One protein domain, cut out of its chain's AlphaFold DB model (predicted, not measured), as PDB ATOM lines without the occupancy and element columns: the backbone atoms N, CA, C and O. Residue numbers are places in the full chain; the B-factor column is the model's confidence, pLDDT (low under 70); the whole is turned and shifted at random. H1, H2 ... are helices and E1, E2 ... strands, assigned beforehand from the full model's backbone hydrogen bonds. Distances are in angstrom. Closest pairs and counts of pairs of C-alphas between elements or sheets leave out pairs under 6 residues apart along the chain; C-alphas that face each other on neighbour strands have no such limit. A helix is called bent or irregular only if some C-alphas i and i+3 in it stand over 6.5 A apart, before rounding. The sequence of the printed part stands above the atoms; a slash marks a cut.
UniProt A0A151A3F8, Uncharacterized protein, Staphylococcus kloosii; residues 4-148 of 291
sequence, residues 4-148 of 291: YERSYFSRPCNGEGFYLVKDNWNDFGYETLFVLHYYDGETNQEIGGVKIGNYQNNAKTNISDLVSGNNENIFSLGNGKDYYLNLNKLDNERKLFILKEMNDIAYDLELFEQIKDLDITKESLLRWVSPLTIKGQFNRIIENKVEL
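This is residues 4 to 148 of the 291 residues of an uncharacterized protein of Staphylococcus kloosii (UniProt A0A151A3F8). The printed part is a strongly twisted sheet of five strands, with its long, bent strand E4 near the middle of the whole and helices round it on several sides. H3 and the short H1 sit on one face, H2 covers E4 near its bend, H6 packs on H2 with residues 137 to 142, and H4 and H5 graze the sheet near E5 and the last residues of E4. The 145 residues printed include six named helices and five named strands, in the order E1 E2 E3 E4 H1 E5 H2 H3 H4 H5 H6; the class is mixed, helices and strands. The sheet is mixed too, in the order E1 E2 E3 E4 E5, with E1 parallel to E2 and the other neighbour pairs antiparallel. The whole is compact, with a radius of gyration of the C-alphas of 14.3 A and spans of 40 by 36 by 24 A.

Find C-alpha 4 at (-25.140, -48.487, -39.577); there E1 begins, residues 4 to 6. Go on to E2, residues 17 to 22, 16.4 A long, and E3, residues 33 to 39, 19.7 A long. E4, residues 44 to 54, starts at C-alpha 44 at (-35.243, -43.799, -31.935), bends by 61 degrees at residue 48 and measures 27.6 A from first to last C-alpha. Next come H1, residues 64 to 67, 5.1 A, and E5, residues 74 to 78, 13.8 A. H2 takes residues 81 to 87, H3 residues 92 to 101, 14.0 A long, H4 residues 109 to 115 and H5 residues 119 to 123. H6, residues 131 to 142, runs 15.6 A to C-alpha 142 at (-20.421, -49.575, -17.925); it is irregular, but only just, with C-alphas 135 and 138 6.51 A apart.

Start at edge strand E1, parallel to E2, where N 4 and O 18 are 2.8 A apart, within hydrogen-bond range. E2, E3 and E4 form a meander, each strand the antiparallel neighbour of the one before, with hairpins E2 and E3, and E3 and E4. Look for N 19 and O 37 at 2.8 A between E2 and E3, and N 36 and O 48 at 2.9 A between E3 and E4. At the other edge, E5 is antiparallel to E4, with N 51 and O 77 2.8 A apart. H3 on one face of this sheet makes two layers, helix on sheet, at a height over the sheet of 8.7 A. H1 is on the same face, over none of the strands; its closest C-alpha to E1 is that of Val 67, 5.5 A from Tyr 4. H2 lies over E4 at a height over the sheet of 7.8 A, with the closest C-alphas, Gly 48 and Tyr 83, 4.9 A apart. H2 and H6 touch at a shallow tilt of 27 degrees, the same way, with the C-alphas of Tyr 84 and Ile 142 closest at 6.0 A. H4 only grazes the sheet with residues 111 to 115, and H5 with residues 120 to 121. In H2, H3, H4 and H5 every O i to N i+4 pair is within hydrogen-bond range; in H6 6 of 8 are, and H1 is too short for such a pair.

The two C-alphas farthest apart are those of Glu 42 and Asp 117, at 41.5 A. The printed part has no cut, and none of its links between elements is long. The mean pLDDT of the printed part is 84.5; look for values under 70 at residues 7 to 14, 23 to 30 and 145 to 148.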
ATOM      1  N   TYR A   4     -24.976 -49.189 -38.313       85.50
ATOM      2  CA  TYR A   4     -25.140 -48.487 -39.577       85.50
ATOM      3  C   TYR A   4     -24.563 -47.075 -39.494       85.50
ATOM      4  O   TYR A   4     -24.678 -46.404 -38.470       85.50
ATOM      5  N   GLU A   5     -24.013 -46.585 -40.600       82.81
ATOM      6  CA  GLU A   5     -23.748 -45.158 -40.778       82.81
ATOM      7  C   GLU A   5     -25.001 -44.471 -41.327       82.81
ATOM      8  O   GLU A   5     -25.692 -44.995 -42.208       82.81
ATOM      9  N   ARG A   6     -25.310 -43.284 -40.800       77.81
ATOM     10  CA  ARG A   6     -26.478 -42.502 -41.199       77.81
ATOM     11  C   ARG A   6     -26.115 -41.032 -41.371       77.81
ATOM     12  O   ARG A   6     -25.431 -40.436 -40.545       77.81
ATOM     13  N   SER A   7     -26.650 -40.408 -42.419       66.88
ATOM     14  CA  SER A   7     -26.609 -38.948 -42.554       66.88
ATOM     15  C   SER A   7     -27.689 -38.295 -41.687       66.88
ATOM     16  O   SER A   7     -28.776 -38.854 -41.506       66.88
ATOM     17  N   TYR A   8     -27.424 -37.086 -41.188       58.06
ATOM     18  CA  TYR A   8     -28.293 -36.369 -40.241       58.06
ATOM     19  C   TYR A   8     -29.779 -36.327 -40.669       58.06
ATOM     20  O   TYR A   8     -30.672 -36.477 -39.839       58.06
ATOM     21  N   PHE A   9     -30.049 -36.220 -41.978       53.00
ATOM     22  CA  PHE A   9     -31.393 -36.053 -42.553       53.00
ATOM     23  C   PHE A   9     -32.113 -37.348 -42.968       53.00
ATOM     24  O   PHE A   9     -33.244 -37.281 -43.449       53.00
ATOM     25  N   SER A  10     -31.488 -38.519 -42.835       58.09
ATOM     26  CA  SER A  10     -32.110 -39.785 -43.253       58.09
ATOM     27  C   SER A  10     -32.858 -40.459 -42.098       58.09
ATOM     28  O   SER A  10     -32.410 -40.429 -40.957       58.09
ATOM     29  N   ARG A  11     -34.030 -41.051 -42.370       59.47
ATOM     30  CA  ARG A  11     -34.711 -41.921 -41.393       59.47
ATOM     31  C   ARG A  11     -33.918 -43.230 -41.228       59.47
ATOM     32  O   ARG A  11     -33.160 -43.576 -42.132       59.47
ATOM     33  N   PRO A  12     -34.075 -43.970 -40.114       60.16
ATOM     34  CA  PRO A  12     -33.560 -45.334 -40.017       60.16
ATOM     35  C   PRO A  12     -34.209 -46.182 -41.122       60.16
ATOM     36  O   PRO A  12     -35.401 -46.470 -41.068       60.16
ATOM     37  N   CYS A  13     -33.456 -46.512 -42.172       61.22
ATOM     38  CA  CYS A  13     -33.976 -47.251 -43.329       61.22
ATOM     39  C   CYS A  13     -33.638 -48.749 -43.283       61.22
ATOM     40  O   CYS A  13     -34.199 -49.514 -44.062       61.22
ATOM     41  N   ASN A  14     -32.743 -49.166 -42.379       67.00
ATOM     42  CA  ASN A  14     -32.123 -50.496 -42.394       67.00
ATOM     43  C   ASN A  14     -32.623 -51.419 -41.260       67.00
ATOM     44  O   ASN A  14     -32.018 -52.455 -40.994       67.00
ATOM     45  N   GLY A  15     -33.731 -51.067 -40.599       78.62
ATOM     46  CA  GLY A  15     -34.343 -51.867 -39.530       78.62
ATOM     47  C   GLY A  15     -33.758 -51.615 -38.134       78.62
ATOM     48  O   GLY A  15     -33.077 -50.617 -37.907       78.62
ATOM     49  N   GLU A  16     -34.065 -52.494 -37.183       88.31
ATOM     50  CA  GLU A  16     -33.569 -52.415 -35.800       88.31
ATOM     51  C   GLU A  16     -32.029 -52.425 -35.758       88.31
ATOM     52  O   GLU A  16     -31.378 -53.205 -36.461       88.31
ATOM     53  N   GLY A  17     -31.429 -51.557 -34.938       91.69
ATOM     54  CA  GLY A  17     -29.978 -51.513 -34.775       91.69
ATOM     55  C   GLY A  17     -29.426 -50.181 -34.287       91.69
ATOM     56  O   GLY A  17     -30.158 -49.250 -33.942       91.69
ATOM     57  N   PHE A  18     -28.099 -50.108 -34.267       93.12
ATOM     58  CA  PHE A  18     -27.351 -48.913 -33.906       93.12
ATOM     59  C   PHE A  18     -27.058 -48.059 -35.137       93.12
ATOM     60  O   PHE A  18     -26.770 -48.576 -36.214       93.12
ATOM     61  N   TYR A  19     -27.104 -46.743 -34.965       90.94
ATOM     62  CA  TYR A  19     -26.888 -45.771 -36.028       90.94
ATOM     63  C   TYR A  19     -25.886 -44.715 -35.568       90.94
ATOM     64  O   TYR A  19     -26.144 -43.997 -34.602       90.94
ATOM     65  N   LEU A  20     -24.763 -44.604 -36.275       89.62
ATOM     66  CA  LEU A  20     -23.787 -43.535 -36.094       89.62
ATOM     67  C   LEU A  20     -24.104 -42.391 -37.048       89.62
ATOM     68  O   LEU A  20     -24.121 -42.560 -38.269       89.62
ATOM     69  N   VAL A  21     -24.339 -41.218 -36.474       86.31
ATOM     70  CA  VAL A  21     -24.543 -39.979 -37.217       86.31
ATOM     71  C   VAL A  21     -23.293 -39.132 -37.064       86.31
ATOM     72  O   VAL A  21     -22.919 -38.769 -35.951       86.31
ATOM     73  N   LYS A  22     -22.630 -38.820 -38.178       79.50
ATOM     74  CA  LYS A  22     -21.456 -37.946 -38.155       79.50
ATOM     75  C   LYS A  22     -21.867 -36.533 -37.738       79.50
ATOM     76  O   LYS A  22     -22.772 -35.953 -38.343       79.50
ATOM     77  N   ASP A  23     -21.182 -35.984 -36.737       68.62
ATOM     78  CA  ASP A  23     -21.267 -34.561 -36.427       68.62
ATOM     79  C   ASP A  23     -20.247 -33.813 -37.303       68.62
ATOM     80  O   ASP A  23     -19.104 -34.243 -37.469       68.62
ATOM     81  N   ASN A  24     -20.657 -32.694 -37.901       58.84
ATOM     82  CA  ASN A  24     -19.777 -31.860 -38.730       58.84
ATOM     83  C   ASN A  24     -18.874 -30.943 -37.881       58.84
ATOM     84  O   ASN A  24     -18.241 -30.028 -38.413       58.84
ATOM     85  N   TRP A  25     -18.826 -31.156 -36.565       56.59
ATOM     86  CA  TRP A  25     -17.950 -30.434 -35.656       56.59
ATOM     87  C   TRP A  25     -16.470 -30.775 -35.895       56.59
ATOM     88  O   TRP A  25     -16.059 -31.934 -35.866       56.59
ATOM     89  N   ASN A  26     -15.659 -29.739 -36.114       51.41
ATOM     90  CA  ASN A  26     -14.216 -29.847 -36.319       51.41
ATOM     91  C   ASN A  26     -13.478 -29.543 -35.004       51.41
ATOM     92  O   ASN A  26     -13.459 -28.400 -34.542       51.41
ATOM     93  N   ASP A  27     -12.848 -30.560 -34.414       49.16
ATOM     94  CA  ASP A  27     -11.985 -30.424 -33.242       49.16
ATOM     95  C   ASP A  27     -10.521 -30.244 -33.686       49.16
ATOM     96  O   ASP A  27      -9.768 -31.206 -33.797       49.16
ATOM     97  N   PHE A  28     -10.094 -28.996 -33.925       49.47
ATOM     98  CA  PHE A  28      -8.680 -28.642 -34.186       49.47
ATOM     99  C   PHE A  28      -8.029 -29.432 -35.339       49.47
ATOM    100  O   PHE A  28      -6.845 -29.758 -35.310       49.47
ATOM    101  N   GLY A  29      -8.804 -29.714 -36.385       55.44
ATOM    102  CA  GLY A  29      -8.389 -30.502 -37.543       55.44
ATOM    103  C   GLY A  29      -8.931 -31.928 -37.532       55.44
ATOM    104  O   GLY A  29      -8.993 -32.523 -38.604       55.44
ATOM    105  N   TYR A  30      -9.380 -32.446 -36.381       56.91
ATOM    106  CA  TYR A  30      -9.936 -33.792 -36.253       56.91
ATOM    107  C   TYR A  30     -11.476 -33.807 -36.368       56.91
ATOM    108  O   TYR A  30     -12.181 -33.116 -35.634       56.91
ATOM    109  N   GLU A  31     -12.014 -34.627 -37.273       73.88
ATOM    110  CA  GLU A  31     -13.447 -34.926 -37.437       73.88
ATOM    111  C   GLU A  31     -13.730 -36.346 -36.925       73.88
ATOM    112  O   GLU A  31     -13.912 -37.285 -37.703       73.88
ATOM    113  N   THR A  32     -13.706 -36.510 -35.603       81.06
ATOM    114  CA  THR A  32     -13.875 -37.813 -34.934       81.06
ATOM    115  C   THR A  32     -15.176 -37.919 -34.145       81.06
ATOM    116  O   THR A  32     -15.399 -38.953 -33.529       81.06
ATOM    117  N   LEU A  33     -16.001 -36.867 -34.085       87.25
ATOM    118  CA  LEU A  33     -17.224 -36.839 -33.281       87.25
ATOM    119  C   LEU A  33     -18.425 -37.395 -34.059       87.25
ATOM    120  O   LEU A  33     -18.726 -36.972 -35.175       87.25
ATOM    121  N   PHE A  34     -19.134 -38.316 -33.421       89.56
ATOM    122  CA  PHE A  34     -20.367 -38.921 -33.900       89.56
ATOM    123  C   PHE A  34     -21.414 -38.881 -32.788       89.56
ATOM    124  O   PHE A  34     -21.078 -38.778 -31.608       89.56
ATOM    125  N   VAL A  35     -22.684 -39.002 -33.152       90.38
ATOM    126  CA  VAL A  35     -23.786 -39.248 -32.219       90.38
ATOM    127  C   VAL A  35     -24.306 -40.655 -32.470       90.38
ATOM    128  O   VAL A  35     -24.652 -41.006 -33.601       90.38
ATOM    129  N   LEU A  36     -24.326 -41.475 -31.421       93.50
ATOM    130  CA  LEU A  36     -24.859 -42.828 -31.476       93.50
ATOM    131  C   LEU A  36     -26.351 -42.811 -31.134       93.50
ATOM    132  O   LEU A  36     -26.761 -42.276 -30.101       93.50
ATOM    133  N   HIS A  37     -27.145 -43.462 -31.975       92.69
ATOM    134  CA  HIS A  37     -28.553 -43.743 -31.729       92.69
ATOM    135  C   HIS A  37     -28.810 -45.249 -31.731       92.69
ATOM    136  O   HIS A  37     -28.118 -46.009 -32.409       92.69
ATOM    137  N   TYR A  38     -29.848 -45.665 -31.014       93.00
ATOM    138  CA  TYR A  38     -30.400 -47.010 -31.065       93.00
ATOM    139  C   TYR A  38     -31.864 -46.943 -31.510       93.00
ATOM    140  O   TYR A  38     -32.655 -46.198 -30.933       93.00
ATOM    141  N   TYR A  39     -32.220 -47.705 -32.543       91.25
ATOM    142  CA  TYR A  39     -33.589 -47.818 -33.037       91.25
ATOM    143  C   TYR A  39     -34.093 -49.242 -32.812       91.25
ATOM    144  O   TYR A  39     -33.514 -50.184 -33.350       91.25
ATOM    145  N   ASP A  40     -35.169 -49.389 -32.041       87.00
ATOM    146  CA  ASP A  40     -35.772 -50.684 -31.676       87.00
ATOM    147  C   ASP A  40     -36.867 -51.161 -32.655       87.00
ATOM    148  O   ASP A  40     -37.494 -52.191 -32.430       87.00
ATOM    149  N   GLY A  41     -37.105 -50.416 -33.740       85.00
ATOM    150  CA  GLY A  41     -38.216 -50.643 -34.672       85.00
ATOM    151  C   GLY A  41     -39.417 -49.717 -34.449       85.00
ATOM    152  O   GLY A  41     -40.206 -49.506 -35.369       85.00
ATOM    153  N   GLU A  42     -39.517 -49.069 -33.289       84.50
ATOM    154  CA  GLU A  42     -40.589 -48.128 -32.947       84.50
ATOM    155  C   GLU A  42     -40.033 -46.766 -32.516       84.50
ATOM    156  O   GLU A  42     -40.439 -45.723 -33.037       84.50
ATOM    157  N   THR A  43     -39.067 -46.767 -31.600       85.44
ATOM    158  CA  THR A  43     -38.469 -45.589 -30.979       85.44
ATOM    159  C   THR A  43     -37.012 -45.417 -31.390       85.44
ATOM    160  O   THR A  43     -36.232 -46.366 -31.432       85.44
ATOM    161  N   ASN A  44     -36.635 -44.178 -31.712       85.88
ATOM    162  CA  ASN A  44     -35.243 -43.799 -31.935       85.88
ATOM    163  C   ASN A  44     -34.707 -43.134 -30.666       85.88
ATOM    164  O   ASN A  44     -35.096 -42.011 -30.344       85.88
ATOM    165  N   GLN A  45     -33.825 -43.827 -29.958       89.69
ATOM    166  CA  GLN A  45     -33.221 -43.364 -28.718       89.69
ATOM    167  C   GLN A  45     -31.828 -42.814 -29.011       89.69
ATOM    168  O   GLN A  45     -30.978 -43.509 -29.563       89.69
ATOM    169  N   GLU A  46     -31.576 -41.559 -28.651       91.38
ATOM    170  CA  GLU A  46     -30.217 -41.025 -28.654       91.38
ATOM    171  C   GLU A  46     -29.442 -41.575 -27.453       91.38
ATOM    172  O   GLU A  46     -29.857 -41.417 -26.304       91.38
ATOM    173  N   ILE A  47     -28.312 -42.224 -27.728       94.38
ATOM    174  CA  ILE A  47     -27.377 -42.685 -26.704       94.38
ATOM    175  C   ILE A  47     -26.429 -41.544 -26.331       94.38
ATOM    176  O   ILE A  47     -26.200 -41.297 -25.148       94.38
ATOM    177  N   GLY A  48     -25.929 -40.810 -27.328       92.12
ATOM    178  CA  GLY A  48     -25.168 -39.577 -27.140       92.12
ATOM    179  C   GLY A  48     -23.893 -39.510 -27.976       92.12
ATOM    180  O   GLY A  48     -23.626 -40.365 -28.822       92.12
ATOM    181  N   GLY A  49     -23.103 -38.463 -27.729       91.88
ATOM    182  CA  GLY A  49     -21.859 -38.204 -28.452       91.88
ATOM    183  C   GLY A  49     -20.752 -39.211 -28.133       91.88
ATOM    184  O   GLY A  49     -20.470 -39.488 -26.966       91.88
ATOM    185  N   VAL A  50     -20.075 -39.695 -29.170       93.62
ATOM    186  CA  VAL A  50     -18.945 -40.625 -29.108       93.62
ATOM    187  C   VAL A  50     -17.853 -40.179 -30.074       93.62
ATOM    188  O   VAL A  50     -18.125 -39.761 -31.199       93.62
ATOM    189  N   LYS A  51     -16.600 -40.232 -29.627       92.69
ATOM    190  CA  LYS A  51     -15.430 -39.950 -30.456       92.69
ATOM    191  C   LYS A  51     -14.838 -41.258 -30.955       92.69
ATOM    192  O   LYS A  51     -14.636 -42.163 -30.155       92.69
ATOM    193  N   ILE A  52     -14.549 -41.349 -32.251       92.31
ATOM    194  CA  ILE A  52     -13.980 -42.545 -32.883       92.31
ATOM    195  C   ILE A  52     -12.643 -42.172 -33.524       92.31
ATOM    196  O   ILE A  52     -12.589 -41.343 -34.438       92.31
ATOM    197  N   GLY A  53     -11.563 -42.761 -33.019       90.56
ATOM    198  CA  GLY A  53     -10.200 -42.627 -33.527       90.56
ATOM    199  C   GLY A  53      -9.767 -43.843 -34.346       90.56
ATOM    200  O   GLY A  53     -10.480 -44.841 -34.427       90.56
ATOM    201  N   ASN A  54      -8.594 -43.745 -34.967       88.50
ATOM    202  CA  ASN A  54      -7.965 -44.830 -35.714       88.50
ATOM    203  C   ASN A  54      -6.448 -44.853 -35.475       88.50
ATOM    204  O   ASN A  54      -5.844 -43.813 -35.207       88.50
ATOM    205  N   TYR A  55      -5.820 -46.021 -35.624       86.06
ATOM    206  CA  TYR A  55      -4.372 -46.188 -35.405       86.06
ATOM    207  C   TYR A  55      -3.496 -45.448 -36.421       86.06
ATOM    208  O   TYR A  55      -2.332 -45.173 -36.148       86.06
ATOM    209  N   GLN A  56      -4.044 -45.099 -37.587       83.25
ATOM    210  CA  GLN A  56      -3.330 -44.340 -38.616       83.25
ATOM    211  C   GLN A  56      -3.195 -42.851 -38.267       83.25
ATOM    212  O   GLN A  56      -2.555 -42.112 -39.011       83.25
ATOM    213  N   ASN A  57      -3.776 -42.408 -37.142       75.81
ATOM    214  CA  ASN A  57      -3.744 -41.020 -36.683       75.81
ATOM    215  C   ASN A  57      -4.384 -40.051 -37.698       75.81
ATOM    216  O   ASN A  57      -4.028 -38.875 -37.775       75.81
ATOM    217  N   ASN A  58      -5.321 -40.547 -38.516       75.88
ATOM    218  CA  ASN A  58      -5.953 -39.733 -39.546       75.88
ATOM    219  C   ASN A  58      -6.852 -38.673 -38.908       75.88
ATOM    220  O   ASN A  58      -7.693 -38.977 -38.062       75.88
ATOM    221  N   ALA A  59      -6.752 -37.448 -39.420       71.06
ATOM    222  CA  ALA A  59      -7.587 -36.319 -39.027       71.06
ATOM    223  C   ALA A  59      -9.096 -36.582 -39.214       71.06
ATOM    224  O   ALA A  59      -9.934 -36.020 -38.519       71.06
ATOM    225  N   LYS A  60      -9.471 -37.466 -40.139       74.19
ATOM    226  CA  LYS A  60     -10.857 -37.893 -40.344       74.19
ATOM    227  C   LYS A  60     -10.943 -39.395 -40.156       74.19
ATOM    228  O   LYS A  60     -10.230 -40.131 -40.837       74.19
ATOM    229  N   THR A  61     -11.841 -39.840 -39.288       72.00
ATOM    230  CA  THR A  61     -12.126 -41.268 -39.150       72.00
ATOM    231  C   THR A  61     -13.206 -41.655 -40.149       72.00
ATOM    232  O   THR A  61     -14.318 -41.128 -40.108       72.00
ATOM    233  N   ASN A  62     -12.865 -42.557 -41.069       74.44
ATOM    234  CA  ASN A  62     -13.848 -43.216 -41.915       74.44
ATOM    235  C   ASN A  62     -14.414 -44.421 -41.152       74.44
ATOM    236  O   ASN A  62     -13.653 -45.294 -40.747       74.44
ATOM    237  N   ILE A  63     -15.732 -44.453 -40.951       79.00
ATOM    238  CA  ILE A  63     -16.426 -45.542 -40.249       79.00
ATOM    239  C   ILE A  63     -17.023 -46.583 -41.206       79.00
ATOM    240  O   ILE A  63     -17.705 -47.496 -40.754       79.00
ATOM    241  N   SER A  64     -16.765 -46.483 -42.515       78.00
ATOM    242  CA  SER A  64     -17.217 -47.485 -43.491       78.00
ATOM    243  C   SER A  64     -16.708 -48.887 -43.142       78.00
ATOM    244  O   SER A  64     -17.477 -49.844 -43.212       78.00
ATOM    245  N   ASP A  65     -15.453 -48.995 -42.695       74.81
ATOM    246  CA  ASP A  65     -14.857 -50.269 -42.281       74.81
ATOM    247  C   ASP A  65     -15.579 -50.833 -41.048       74.81
ATOM    248  O   ASP A  65     -15.999 -51.990 -41.064       74.81
ATOM    249  N   LEU A  66     -15.856 -49.984 -40.050       81.88
ATOM    250  CA  LEU A  66     -16.631 -50.332 -38.853       81.88
ATOM    251  C   LEU A  66     -18.036 -50.841 -39.205       81.88
ATOM    252  O   LEU A  66     -18.464 -51.875 -38.710       81.88
ATOM    253  N   VAL A  67     -18.749 -50.155 -40.100       81.25
ATOM    254  CA  VAL A  67     -20.093 -50.566 -40.552       81.25
ATOM    255  C   VAL A  67     -20.053 -51.875 -41.343       81.25
ATOM    256  O   VAL A  67     -21.025 -52.628 -41.344       81.25
ATOM    257  N   SER A  68     -18.933 -52.174 -42.002       77.56
ATOM    258  CA  SER A  68     -18.710 -53.455 -42.682       77.56
ATOM    259  C   SER A  68     -18.241 -54.587 -41.754       77.56
ATOM    260  O   SER A  68     -18.051 -55.708 -42.226       77.56
ATOM    261  N   GLY A  69     -18.083 -54.315 -40.452       75.88
ATOM    262  CA  GLY A  69     -17.640 -55.274 -39.435       75.88
ATOM    263  C   GLY A  69     -16.121 -55.401 -39.289       75.88
ATOM    264  O   GLY A  69     -15.645 -56.325 -38.638       75.88
ATOM    265  N   ASN A  70     -15.341 -54.505 -39.903       82.38
ATOM    266  CA  ASN A  70     -13.898 -54.421 -39.695       82.38
ATOM    267  C   ASN A  70     -13.579 -53.308 -38.692       82.38
ATOM    268  O   ASN A  70     -13.461 -52.133 -39.048       82.38
ATOM    269  N   ASN A  71     -13.418 -53.694 -37.431       83.44
ATOM    270  CA  ASN A  71     -13.108 -52.778 -36.342       83.44
ATOM    271  C   ASN A  71     -11.627 -52.783 -35.925       83.44
ATOM    272  O   ASN A  71     -11.255 -52.017 -35.042       83.44
ATOM    273  N   GLU A  72     -10.751 -53.565 -36.566       82.69
ATOM    274  CA  GLU A  72      -9.357 -53.757 -36.119       82.69
ATOM    275  C   GLU A  72      -8.553 -52.450 -36.029       82.69
ATOM    276  O   GLU A  72      -7.639 -52.323 -35.217       82.69
ATOM    277  N   ASN A  73      -8.904 -51.456 -36.850       85.69
ATOM    278  CA  ASN A  73      -8.142 -50.217 -36.988       85.69
ATOM    279  C   ASN A  73      -8.714 -49.014 -36.228       85.69
ATOM    280  O   ASN A  73      -8.198 -47.901 -36.391       85.69
ATOM    281  N   ILE A  74      -9.754 -49.203 -35.420       91.31
ATOM    282  CA  ILE A  74     -10.460 -48.108 -34.752       91.31
ATOM    283  C   ILE A  74     -10.656 -48.364 -33.263       91.31
ATOM    284  O   ILE A  74     -10.577 -49.493 -32.786       91.31
ATOM    285  N   PHE A  75     -10.933 -47.284 -32.543       94.75
ATOM    286  CA  PHE A  75     -11.260 -47.287 -31.122       94.75
ATOM    287  C   PHE A  75     -12.158 -46.099 -30.794       94.75
ATOM    288  O   PHE A  75     -12.097 -45.061 -31.464       94.75
ATOM    289  N   SER A  76     -12.982 -46.229 -29.756       95.81
ATOM    290  CA  SER A  76     -13.935 -45.187 -29.374       95.81
ATOM    291  C   SER A  76     -13.824 -44.743 -27.925       95.81
ATOM    292  O   SER A  76     -13.305 -45.453 -27.069       95.81
ATOM    293  N   LEU A  77     -14.351 -43.551 -27.654       97.00
ATOM    294  CA  LEU A  77     -14.582 -43.038 -26.310       97.00
ATOM    295  C   LEU A  77     -15.859 -42.190 -26.291       97.00
ATOM    296  O   LEU A  77     -15.998 -41.242 -27.069       97.00
ATOM    297  N   GLY A  78     -16.776 -42.484 -25.373       95.12
ATOM    298  CA  GLY A  78     -17.943 -41.647 -25.106       95.12
ATOM    299  C   GLY A  78     -17.536 -40.229 -24.692       95.12
ATOM    300  O   GLY A  78     -16.651 -40.035 -23.862       95.12
ATOM    301  N   ASN A  79     -18.206 -39.212 -25.238       89.00
ATOM    302  CA  ASN A  79     -17.857 -37.804 -25.008       89.00
ATOM    303  C   ASN A  79     -18.149 -37.329 -23.565       89.00
ATOM    304  O   ASN A  79     -17.725 -36.251 -23.158       89.00
ATOM    305  N   GLY A  80     -18.890 -38.121 -22.785       88.56
ATOM    306  CA  GLY A  80     -19.239 -37.836 -21.399       88.56
ATOM    307  C   GLY A  80     -19.946 -39.014 -20.731       88.56
ATOM    308  O   GLY A  80     -20.313 -39.989 -21.386       88.56
ATOM    309  N   LYS A  81     -20.186 -38.909 -19.420       88.56
ATOM    310  CA  LYS A  81     -20.817 -39.980 -18.628       88.56
ATOM    311  C   LYS A  81     -22.223 -40.362 -19.111       88.56
ATOM    312  O   LYS A  81     -22.603 -41.523 -19.001       88.56
ATOM    313  N   ASP A  82     -22.972 -39.402 -19.661       89.19
ATOM    314  CA  ASP A  82     -24.360 -39.607 -20.089       89.19
ATOM    315  C   ASP A  82     -24.462 -40.636 -21.222       89.19
ATOM    316  O   ASP A  82     -25.413 -41.412 -21.243       89.19
ATOM    317  N   TYR A  83     -23.444 -40.720 -22.089       95.31
ATOM    318  CA  TYR A  83     -23.334 -41.761 -23.114       95.31
ATOM    319  C   TYR A  83     -23.400 -43.165 -22.491       95.31
ATOM    320  O   TYR A  83     -24.242 -43.986 -22.855       95.31
ATOM    321  N   TYR A  84     -22.571 -43.418 -21.476       95.44
ATOM    322  CA  TYR A  84     -22.513 -44.712 -20.794       95.44
ATOM    323  C   TYR A  84     -23.751 -44.975 -19.919       95.44
ATOM    324  O   TYR A  84     -24.230 -46.107 -19.849       95.44
ATOM    325  N   LEU A  85     -24.321 -43.935 -19.296       90.94
ATOM    326  CA  LEU A  85     -25.588 -44.043 -18.562       90.94
ATOM    327  C   LEU A  85     -26.755 -44.409 -19.487       90.94
ATOM    328  O   LEU A  85     -27.599 -45.216 -19.104       90.94
ATOM    329  N   ASN A  86     -26.809 -43.846 -20.696       93.56
ATOM    330  CA  ASN A  86     -27.818 -44.194 -21.692       93.56
ATOM    331  C   ASN A  86     -27.618 -45.611 -22.236       93.56
ATOM    332  O   ASN A  86     -28.598 -46.342 -22.354       93.56
ATOM    333  N   LEU A  87     -26.373 -46.042 -22.471       94.88
ATOM    334  CA  LEU A  87     -26.084 -47.432 -22.840       94.88
ATOM    335  C   LEU A  87     -26.576 -48.439 -21.792       94.88
ATOM    336  O   LEU A  87     -27.082 -49.494 -22.159       94.88
ATOM    337  N   ASN A  88     -26.491 -48.120 -20.500       92.31
ATOM    338  CA  ASN A  88     -27.012 -48.982 -19.431       92.31
ATOM    339  C   ASN A  88     -28.540 -49.062 -19.349       92.31
ATOM    340  O   ASN A  88     -29.056 -49.902 -18.614       92.31
ATOM    341  N   LYS A  89     -29.271 -48.191 -20.055       91.88
ATOM    342  CA  LYS A  89     -30.731 -48.316 -20.183       91.88
ATOM    343  C   LYS A  89     -31.114 -49.421 -21.167       91.88
ATOM    344  O   LYS A  89     -32.234 -49.918 -21.096       91.88
ATOM    345  N   LEU A  90     -30.201 -49.793 -22.068       92.12
ATOM    346  CA  LEU A  90     -30.342 -50.964 -22.926       92.12
ATOM    347  C   LEU A  90     -30.056 -52.236 -22.117       92.12
ATOM    348  O   LEU A  90     -29.419 -52.200 -21.062       92.12
ATOM    349  N   ASP A  91     -30.496 -53.386 -22.621       91.69
ATOM    350  CA  ASP A  91     -30.069 -54.660 -22.058       91.69
ATOM    351  C   ASP A  91     -28.562 -54.887 -22.265       91.69
ATOM    352  O   ASP A  91     -27.890 -54.279 -23.106       91.69
ATOM    353  N   ASN A  92     -28.024 -55.802 -21.463       92.00
ATOM    354  CA  ASN A  92     -26.591 -56.040 -21.402       92.00
ATOM    355  C   ASN A  92     -26.024 -56.591 -22.724       92.00
ATOM    356  O   ASN A  92     -24.855 -56.342 -23.011       92.00
ATOM    357  N   GLU A  93     -26.817 -57.311 -23.525       94.31
ATOM    358  CA  GLU A  93     -26.380 -57.852 -24.817       94.31
ATOM    359  C   GLU A  93     -26.141 -56.711 -25.812       94.31
ATOM    360  O   GLU A  93     -25.046 -56.599 -26.364       94.31
ATOM    361  N   ARG A  94     -27.111 -55.796 -25.949       94.62
ATOM    362  CA  ARG A  94     -27.010 -54.608 -26.818       94.62
ATOM    363  C   ARG A  94     -25.859 -53.690 -26.429       94.62
ATOM    364  O   ARG A  94     -25.092 -53.264 -27.292       94.62
ATOM    365  N   LYS A  95     -25.712 -53.411 -25.131       94.56
ATOM    366  CA  LYS A  95     -24.606 -52.599 -24.608       94.56
ATOM    367  C   LYS A  95     -23.244 -53.225 -24.914       94.56
ATOM    368  O   LYS A  95     -22.352 -52.538 -25.404       94.56
ATOM    369  N   LEU A  96     -23.062 -54.509 -24.598       95.50
ATOM    370  CA  LEU A  96     -21.773 -55.177 -24.795       95.50
ATOM    371  C   LEU A  96     -21.443 -55.354 -26.275       95.50
ATOM    372  O   LEU A  96     -20.272 -55.265 -26.629       95.50
ATOM    373  N   PHE A  97     -22.452 -55.574 -27.122       95.12
ATOM    374  CA  PHE A  97     -22.280 -55.595 -28.570       95.12
ATOM    375  C   PHE A  97     -21.639 -54.293 -29.051       95.12
ATOM    376  O   PHE A  97     -20.553 -54.335 -29.616       95.12
ATOM    377  N   ILE A  98     -22.252 -53.137 -28.770       95.62
ATOM    378  CA  ILE A  98     -21.773 -51.874 -29.344       95.62
ATOM    379  C   ILE A  98     -20.427 -51.416 -28.762       95.62
ATOM    380  O   ILE A  98     -19.592 -50.908 -29.503       95.62
ATOM    381  N   LEU A  99     -20.173 -51.648 -27.466       96.50
ATOM    382  CA  LEU A  99     -18.882 -51.323 -26.840       96.50
ATOM    383  C   LEU A  99     -17.728 -52.143 -27.429       96.50
ATOM    384  O   LEU A  99     -16.630 -51.617 -27.590       96.50
ATOM    385  N   LYS A 100     -17.971 -53.418 -27.761       95.19
ATOM    386  CA  LYS A 100     -16.978 -54.283 -28.414       95.19
ATOM    387  C   LYS A 100     -16.820 -53.950 -29.888       95.19
ATOM    388  O   LYS A 100     -15.698 -53.844 -30.359       95.19
ATOM    389  N   GLU A 101     -17.926 -53.748 -30.597       93.94
ATOM    390  CA  GLU A 101     -17.902 -53.432 -32.025       93.94
ATOM    391  C   GLU A 101     -17.081 -52.163 -32.292       93.94
ATOM    392  O   GLU A 101     -16.299 -52.116 -33.233       93.94
ATOM    393  N   MET A 102     -17.191 -51.160 -31.415       94.62
ATOM    394  CA  MET A 102     -16.475 -49.889 -31.535       94.62
ATOM    395  C   MET A 102     -15.100 -49.846 -30.844       94.62
ATOM    396  O   MET A 102     -14.450 -48.799 -30.896       94.62
ATOM    397  N   ASN A 103     -14.651 -50.940 -30.213       95.38
ATOM    398  CA  ASN A 103     -13.441 -50.987 -29.380       95.38
ATOM    399  C   ASN A 103     -13.391 -49.821 -28.367       95.38
ATOM    400  O   ASN A 103     -12.486 -48.980 -28.399       95.38
ATOM    401  N   ASP A 104     -14.410 -49.719 -27.507       97.44
ATOM    402  CA  ASP A 104     -14.532 -48.601 -26.567       97.44
ATOM    403  C   ASP A 104     -13.498 -48.686 -25.439       97.44
ATOM    404  O   ASP A 104     -13.477 -49.630 -24.647       97.44
ATOM    405  N   ILE A 105     -12.665 -47.654 -25.322       97.12
ATOM    406  CA  ILE A 105     -11.503 -47.644 -24.423       97.12
ATOM    407  C   ILE A 105     -11.886 -47.405 -22.957       97.12
ATOM    408  O   ILE A 105     -11.049 -47.529 -22.068       97.12
ATOM    409  N   ALA A 106     -13.144 -47.051 -22.666       96.25
ATOM    410  CA  ALA A 106     -13.641 -47.080 -21.293       96.25
ATOM    411  C   ALA A 106     -14.142 -48.470 -20.887       96.25
ATOM    412  O   ALA A 106     -14.220 -48.754 -19.692       96.25
ATOM    413  N   TYR A 107     -14.480 -49.335 -21.848       96.69
ATOM    414  CA  TYR A 107     -14.802 -50.739 -21.599       96.69
ATOM    415  C   TYR A 107     -13.534 -51.598 -21.524       96.69
ATOM    416  O   TYR A 107     -13.381 -52.368 -20.579       96.69
ATOM    417  N   ASP A 108     -12.617 -51.421 -22.478       96.06
ATOM    418  CA  ASP A 108     -11.336 -52.128 -22.550       96.06
ATOM    419  C   ASP A 108     -10.183 -51.230 -22.065       96.06
ATOM    420  O   ASP A 108      -9.611 -50.431 -22.814       96.06
ATOM    421  N   LEU A 109      -9.855 -51.346 -20.774       95.00
ATOM    422  CA  LEU A 109      -8.775 -50.566 -20.165       95.00
ATOM    423  C   LEU A 109      -7.377 -51.038 -20.591       95.00
ATOM    424  O   LEU A 109      -6.431 -50.256 -20.497       95.00
ATOM    425  N   GLU A 110      -7.223 -52.277 -21.070       96.31
ATOM    426  CA  GLU A 110      -5.943 -52.744 -21.614       96.31
ATOM    427  C   GLU A 110      -5.658 -52.043 -22.942       96.31
ATOM    428  O   GLU A 110      -4.563 -51.510 -23.139       96.31
ATOM    429  N   LEU A 111      -6.671 -51.956 -23.812       94.94
ATOM    430  CA  LEU A 111      -6.599 -51.168 -25.037       94.94
ATOM    431  C   LEU A 111      -6.301 -49.697 -24.727       94.94
ATOM    432  O   LEU A 111      -5.414 -49.113 -25.352       94.94
ATOM    433  N   PHE A 112      -6.983 -49.105 -23.739       95.88
ATOM    434  CA  PHE A 112      -6.721 -47.726 -23.321       95.88
ATOM    435  C   PHE A 112      -5.240 -47.482 -23.010       95.88
ATOM    436  O   PHE A 112      -4.662 -46.521 -23.516       95.88
ATOM    437  N   GLU A 113      -4.607 -48.353 -22.223       94.50
ATOM    438  CA  GLU A 113      -3.189 -48.220 -21.872       94.50
ATOM    439  C   GLU A 113      -2.256 -48.307 -23.086       94.50
ATOM    440  O   GLU A 113      -1.238 -47.614 -23.118       94.50
ATOM    441  N   GLN A 114      -2.612 -49.096 -24.103       93.81
ATOM    442  CA  GLN A 114      -1.834 -49.222 -25.340       93.81
ATOM    443  C   GLN A 114      -1.919 -47.968 -26.218       93.81
ATOM    444  O   GLN A 114      -0.933 -47.592 -26.853       93.81
ATOM    445  N   ILE A 115      -3.085 -47.314 -26.261       92.88
ATOM    446  CA  ILE A 115      -3.357 -46.229 -27.217       92.88
ATOM    447  C   ILE A 115      -3.364 -44.823 -26.607       92.88
ATOM    448  O   ILE A 115      -3.437 -43.844 -27.358       92.88
ATOM    449  N   LYS A 116      -3.321 -44.691 -25.269       91.62
ATOM    450  CA  LYS A 116      -3.407 -43.398 -24.555       91.62
ATOM    451  C   LYS A 116      -2.363 -42.386 -25.013       91.62
ATOM    452  O   LYS A 116      -2.563 -41.185 -24.849       91.62
ATOM    453  N   ASP A 117      -1.250 -42.874 -25.558       91.12
ATOM    454  CA  ASP A 117      -0.123 -42.051 -25.959       91.12
ATOM    455  C   ASP A 117      -0.150 -41.574 -27.415       91.12
ATOM    456  O   ASP A 117       0.639 -40.685 -27.741       91.12
ATOM    457  N   LEU A 118      -1.072 -42.084 -28.242       90.69
ATOM    458  CA  LEU A 118      -1.276 -41.628 -29.620       90.69
ATOM    459  C   LEU A 118      -1.781 -40.178 -29.661       90.69
ATOM    460  O   LEU A 118      -2.598 -39.774 -28.827       90.69
ATOM    461  N   ASP A 119      -1.362 -39.417 -30.675       89.06
ATOM    462  CA  ASP A 119      -1.746 -38.003 -30.806       89.06
ATOM    463  C   ASP A 119      -3.263 -37.836 -30.953       89.06
ATOM    464  O   ASP A 119      -3.860 -37.047 -30.227       89.06
ATOM    465  N   ILE A 120      -3.927 -38.621 -31.812       88.25
ATOM    466  CA  ILE A 120      -5.393 -38.601 -31.958       88.25
ATOM    467  C   ILE A 120      -6.107 -38.902 -30.635       88.25
ATOM    468  O   ILE A 120      -7.152 -38.315 -30.344       88.25
ATOM    469  N   THR A 121      -5.537 -39.774 -29.799       90.75
ATOM    470  CA  THR A 121      -6.105 -40.090 -28.488       90.75
ATOM    471  C   THR A 121      -5.979 -38.892 -27.554       90.75
ATOM    472  O   THR A 121      -6.980 -38.469 -26.981       90.75
ATOM    473  N   LYS A 122      -4.788 -38.293 -27.441       89.06
ATOM    474  CA  LYS A 122      -4.524 -37.133 -26.568       89.06
ATOM    475  C   LYS A 122      -5.273 -35.875 -27.006       89.06
ATOM    476  O   LYS A 122      -5.956 -35.250 -26.198       89.06
ATOM    477  N   GLU A 123      -5.153 -35.526 -28.281       85.00
ATOM    478  CA  GLU A 123      -5.613 -34.250 -28.829       85.00
ATOM    479  C   GLU A 123      -7.105 -34.262 -29.173       85.00
ATOM    480  O   GLU A 123      -7.763 -33.223 -29.084       85.00
ATOM    481  N   SER A 124      -7.666 -35.427 -29.525       86.94
ATOM    482  CA  SER A 124      -9.091 -35.543 -29.843       86.94
ATOM    483  C   SER A 124      -9.902 -36.239 -28.753       86.94
ATOM    484  O   SER A 124     -10.775 -35.600 -28.154       86.94
ATOM    485  N   LEU A 125      -9.661 -37.527 -28.478       90.69
ATOM    486  CA  LEU A 125     -10.535 -38.319 -27.596       90.69
ATOM    487  C   LEU A 125     -10.483 -37.815 -26.144       90.69
ATOM    488  O   LEU A 125     -11.524 -37.536 -25.550       90.69
ATOM    489  N   LEU A 126      -9.281 -37.615 -25.599       90.19
ATOM    490  CA  LEU A 126      -9.036 -37.214 -24.208       90.19
ATOM    491  C   LEU A 126      -9.114 -35.706 -23.964       90.19
ATOM    492  O   LEU A 126      -8.950 -35.248 -22.835       90.19
ATOM    493  N   ARG A 127      -9.416 -34.915 -24.996       84.19
ATOM    494  CA  ARG A 127      -9.396 -33.450 -24.918       84.19
ATOM    495  C   ARG A 127     -10.223 -32.876 -23.764       84.19
ATOM    496  O   ARG A 127      -9.848 -31.869 -23.170       84.19
ATOM    497  N   TRP A 128     -11.357 -33.507 -23.467       80.75
ATOM    498  CA  TRP A 128     -12.283 -33.086 -22.408       80.75
ATOM    499  C   TRP A 128     -12.453 -34.131 -21.302       80.75
ATOM    500  O   TRP A 128     -13.206 -33.903 -20.356       80.75
ATOM    501  N   VAL A 129     -11.777 -35.275 -21.419       85.75
ATOM    502  CA  VAL A 129     -11.949 -36.432 -20.540       85.75
ATOM    503  C   VAL A 129     -10.581 -36.859 -20.032       85.75
ATOM    504  O   VAL A 129      -9.705 -37.240 -20.802       85.75
ATOM    505  N   SER A 130     -10.398 -36.818 -18.713       87.81
ATOM    506  CA  SER A 130      -9.135 -37.242 -18.109       87.81
ATOM    507  C   SER A 130      -9.004 -38.774 -18.091       87.81
ATOM    508  O   SER A 130     -10.018 -39.461 -17.943       87.81
ATOM    509  N   PRO A 131      -7.778 -39.332 -18.125       88.81
ATOM    510  CA  PRO A 131      -7.551 -40.766 -17.912       88.81
ATOM    511  C   PRO A 131      -8.202 -41.316 -16.632       88.81
ATOM    512  O   PRO A 131      -8.770 -42.407 -16.643       88.81
ATOM    513  N   LEU A 132      -8.195 -40.531 -15.547       84.56
ATOM    514  CA  LEU A 132      -8.861 -40.879 -14.284       84.56
ATOM    515  C   LEU A 132     -10.378 -41.007 -14.449       84.56
ATOM    516  O   LEU A 132     -10.995 -41.881 -13.853       84.56
ATOM    517  N   THR A 133     -10.993 -40.165 -15.281       86.88
ATOM    518  CA  THR A 133     -12.427 -40.241 -15.584       86.88
ATOM    519  C   THR A 133     -12.766 -41.533 -16.329       86.88
ATOM    520  O   THR A 133     -13.786 -42.153 -16.038       86.88
ATOM    521  N   ILE A 134     -11.903 -41.978 -17.244       91.38
ATOM    522  CA  ILE A 134     -12.110 -43.217 -18.005       91.38
ATOM    523  C   ILE A 134     -12.064 -44.425 -17.069       91.38
ATOM    524  O   ILE A 134     -13.053 -45.153 -16.956       91.38
ATOM    525  N   LYS A 135     -10.950 -44.583 -16.346       87.56
ATOM    526  CA  LYS A 135     -10.728 -45.702 -15.418       87.56
ATOM    527  C   LYS A 135     -11.706 -45.688 -14.245       87.56
ATOM    528  O   LYS A 135     -12.261 -46.714 -13.872       87.56
ATOM    529  N   GLY A 136     -11.907 -44.513 -13.657       79.06
ATOM    530  CA  GLY A 136     -12.615 -44.357 -12.393       79.06
ATOM    531  C   GLY A 136     -14.115 -44.143 -12.534       79.06
ATOM    532  O   GLY A 136     -14.850 -44.554 -11.648       79.06
ATOM    533  N   GLN A 137     -14.603 -43.521 -13.610       85.75
ATOM    534  CA  GLN A 137     -16.025 -43.193 -13.752       85.75
ATOM    535  C   GLN A 137     -16.682 -43.968 -14.892       85.75
ATOM    536  O   GLN A 137     -17.656 -44.677 -14.656       85.75
ATOM    537  N   PHE A 138     -16.174 -43.846 -16.119       92.88
ATOM    538  CA  PHE A 138     -16.834 -44.426 -17.291       92.88
ATOM    539  C   PHE A 138     -16.857 -45.953 -17.229       92.88
ATOM    540  O   PHE A 138     -17.930 -46.541 -17.358       92.88
ATOM    541  N   ASN A 139     -15.721 -46.584 -16.920       92.75
ATOM    542  CA  ASN A 139     -15.633 -48.036 -16.764       92.75
ATOM    543  C   ASN A 139     -16.608 -48.569 -15.694       92.75
ATOM    544  O   ASN A 139     -17.389 -49.482 -15.956       92.75
ATOM    545  N   ARG A 140     -16.674 -47.916 -14.524       86.12
ATOM    546  CA  ARG A 140     -17.618 -48.285 -13.453       86.12
ATOM    547  C   ARG A 140     -19.075 -48.142 -13.877       86.12
ATOM    548  O   ARG A 140     -19.879 -49.013 -13.548       86.12
ATOM    549  N   ILE A 141     -19.413 -47.066 -14.598       88.94
ATOM    550  CA  ILE A 141     -20.760 -46.895 -15.151       88.94
ATOM    551  C   ILE A 141     -21.070 -48.088 -16.052       88.94
ATOM    552  O   ILE A 141     -22.078 -48.740 -15.819       88.94
ATOM    553  N   ILE A 142     -20.205 -48.439 -17.008       91.94
ATOM    554  CA  ILE A 142     -20.421 -49.575 -17.925       91.94
ATOM    555  C   ILE A 142     -20.699 -50.885 -17.169       91.94
ATOM    556  O   ILE A 142     -21.569 -51.663 -17.569       91.94
ATOM    557  N   GLU A 143     -20.019 -51.120 -16.050       87.88
ATOM    558  CA  GLU A 143     -20.215 -52.300 -15.200       87.88
ATOM    559  C   GLU A 143     -21.478 -52.241 -14.315       87.88
ATOM    560  O   GLU A 143     -21.693 -53.128 -13.489       87.88
ATOM    561  N   ASN A 144     -22.321 -51.210 -14.456       79.94
ATOM    562  CA  ASN A 144     -23.438 -50.898 -13.555       79.94
ATOM    563  C   ASN A 144     -23.008 -50.754 -12.081       79.94
ATOM    564  O   ASN A 144     -23.833 -50.856 -11.165       79.94
ATOM    565  N   LYS A 145     -21.721 -50.491 -11.825       68.31
ATOM    566  CA  LYS A 145     -21.239 -50.116 -10.496       68.31
ATOM    567  C   LYS A 145     -21.699 -48.683 -10.223       68.31
ATOM    568  O   LYS A 145     -21.831 -47.862 -11.127       68.31
ATOM    569  N   VAL A 146     -22.011 -48.395  -8.962       58.81
ATOM    570  CA  VAL A 146     -22.601 -47.115  -8.540       58.81
ATOM    571  C   VAL A 146     -21.770 -45.931  -9.069       58.81
ATOM    572  O   VAL A 146     -20.561 -45.903  -8.854       58.81
ATOM    573  N   GLU A 147     -22.427 -44.964  -9.735       55.84
ATOM    574  CA  GLU A 147     -21.805 -43.746 -10.308       55.84
ATOM    575  C   GLU A 147     -21.062 -42.921  -9.249       55.84
ATOM    576  O   GLU A 147     -20.017 -42.332  -9.515       55.84
ATOM    577  N   LEU A 148     -21.608 -42.893  -8.032       60.72
ATOM    578  CA  LEU A 148     -20.937 -42.330  -6.873       60.72
ATOM    579  C   LEU A 148     -19.796 -43.271  -6.479       60.72
ATOM    580  O   LEU A 148     -20.025 -44.375  -5.978       60.72
TER     581      LEU A 148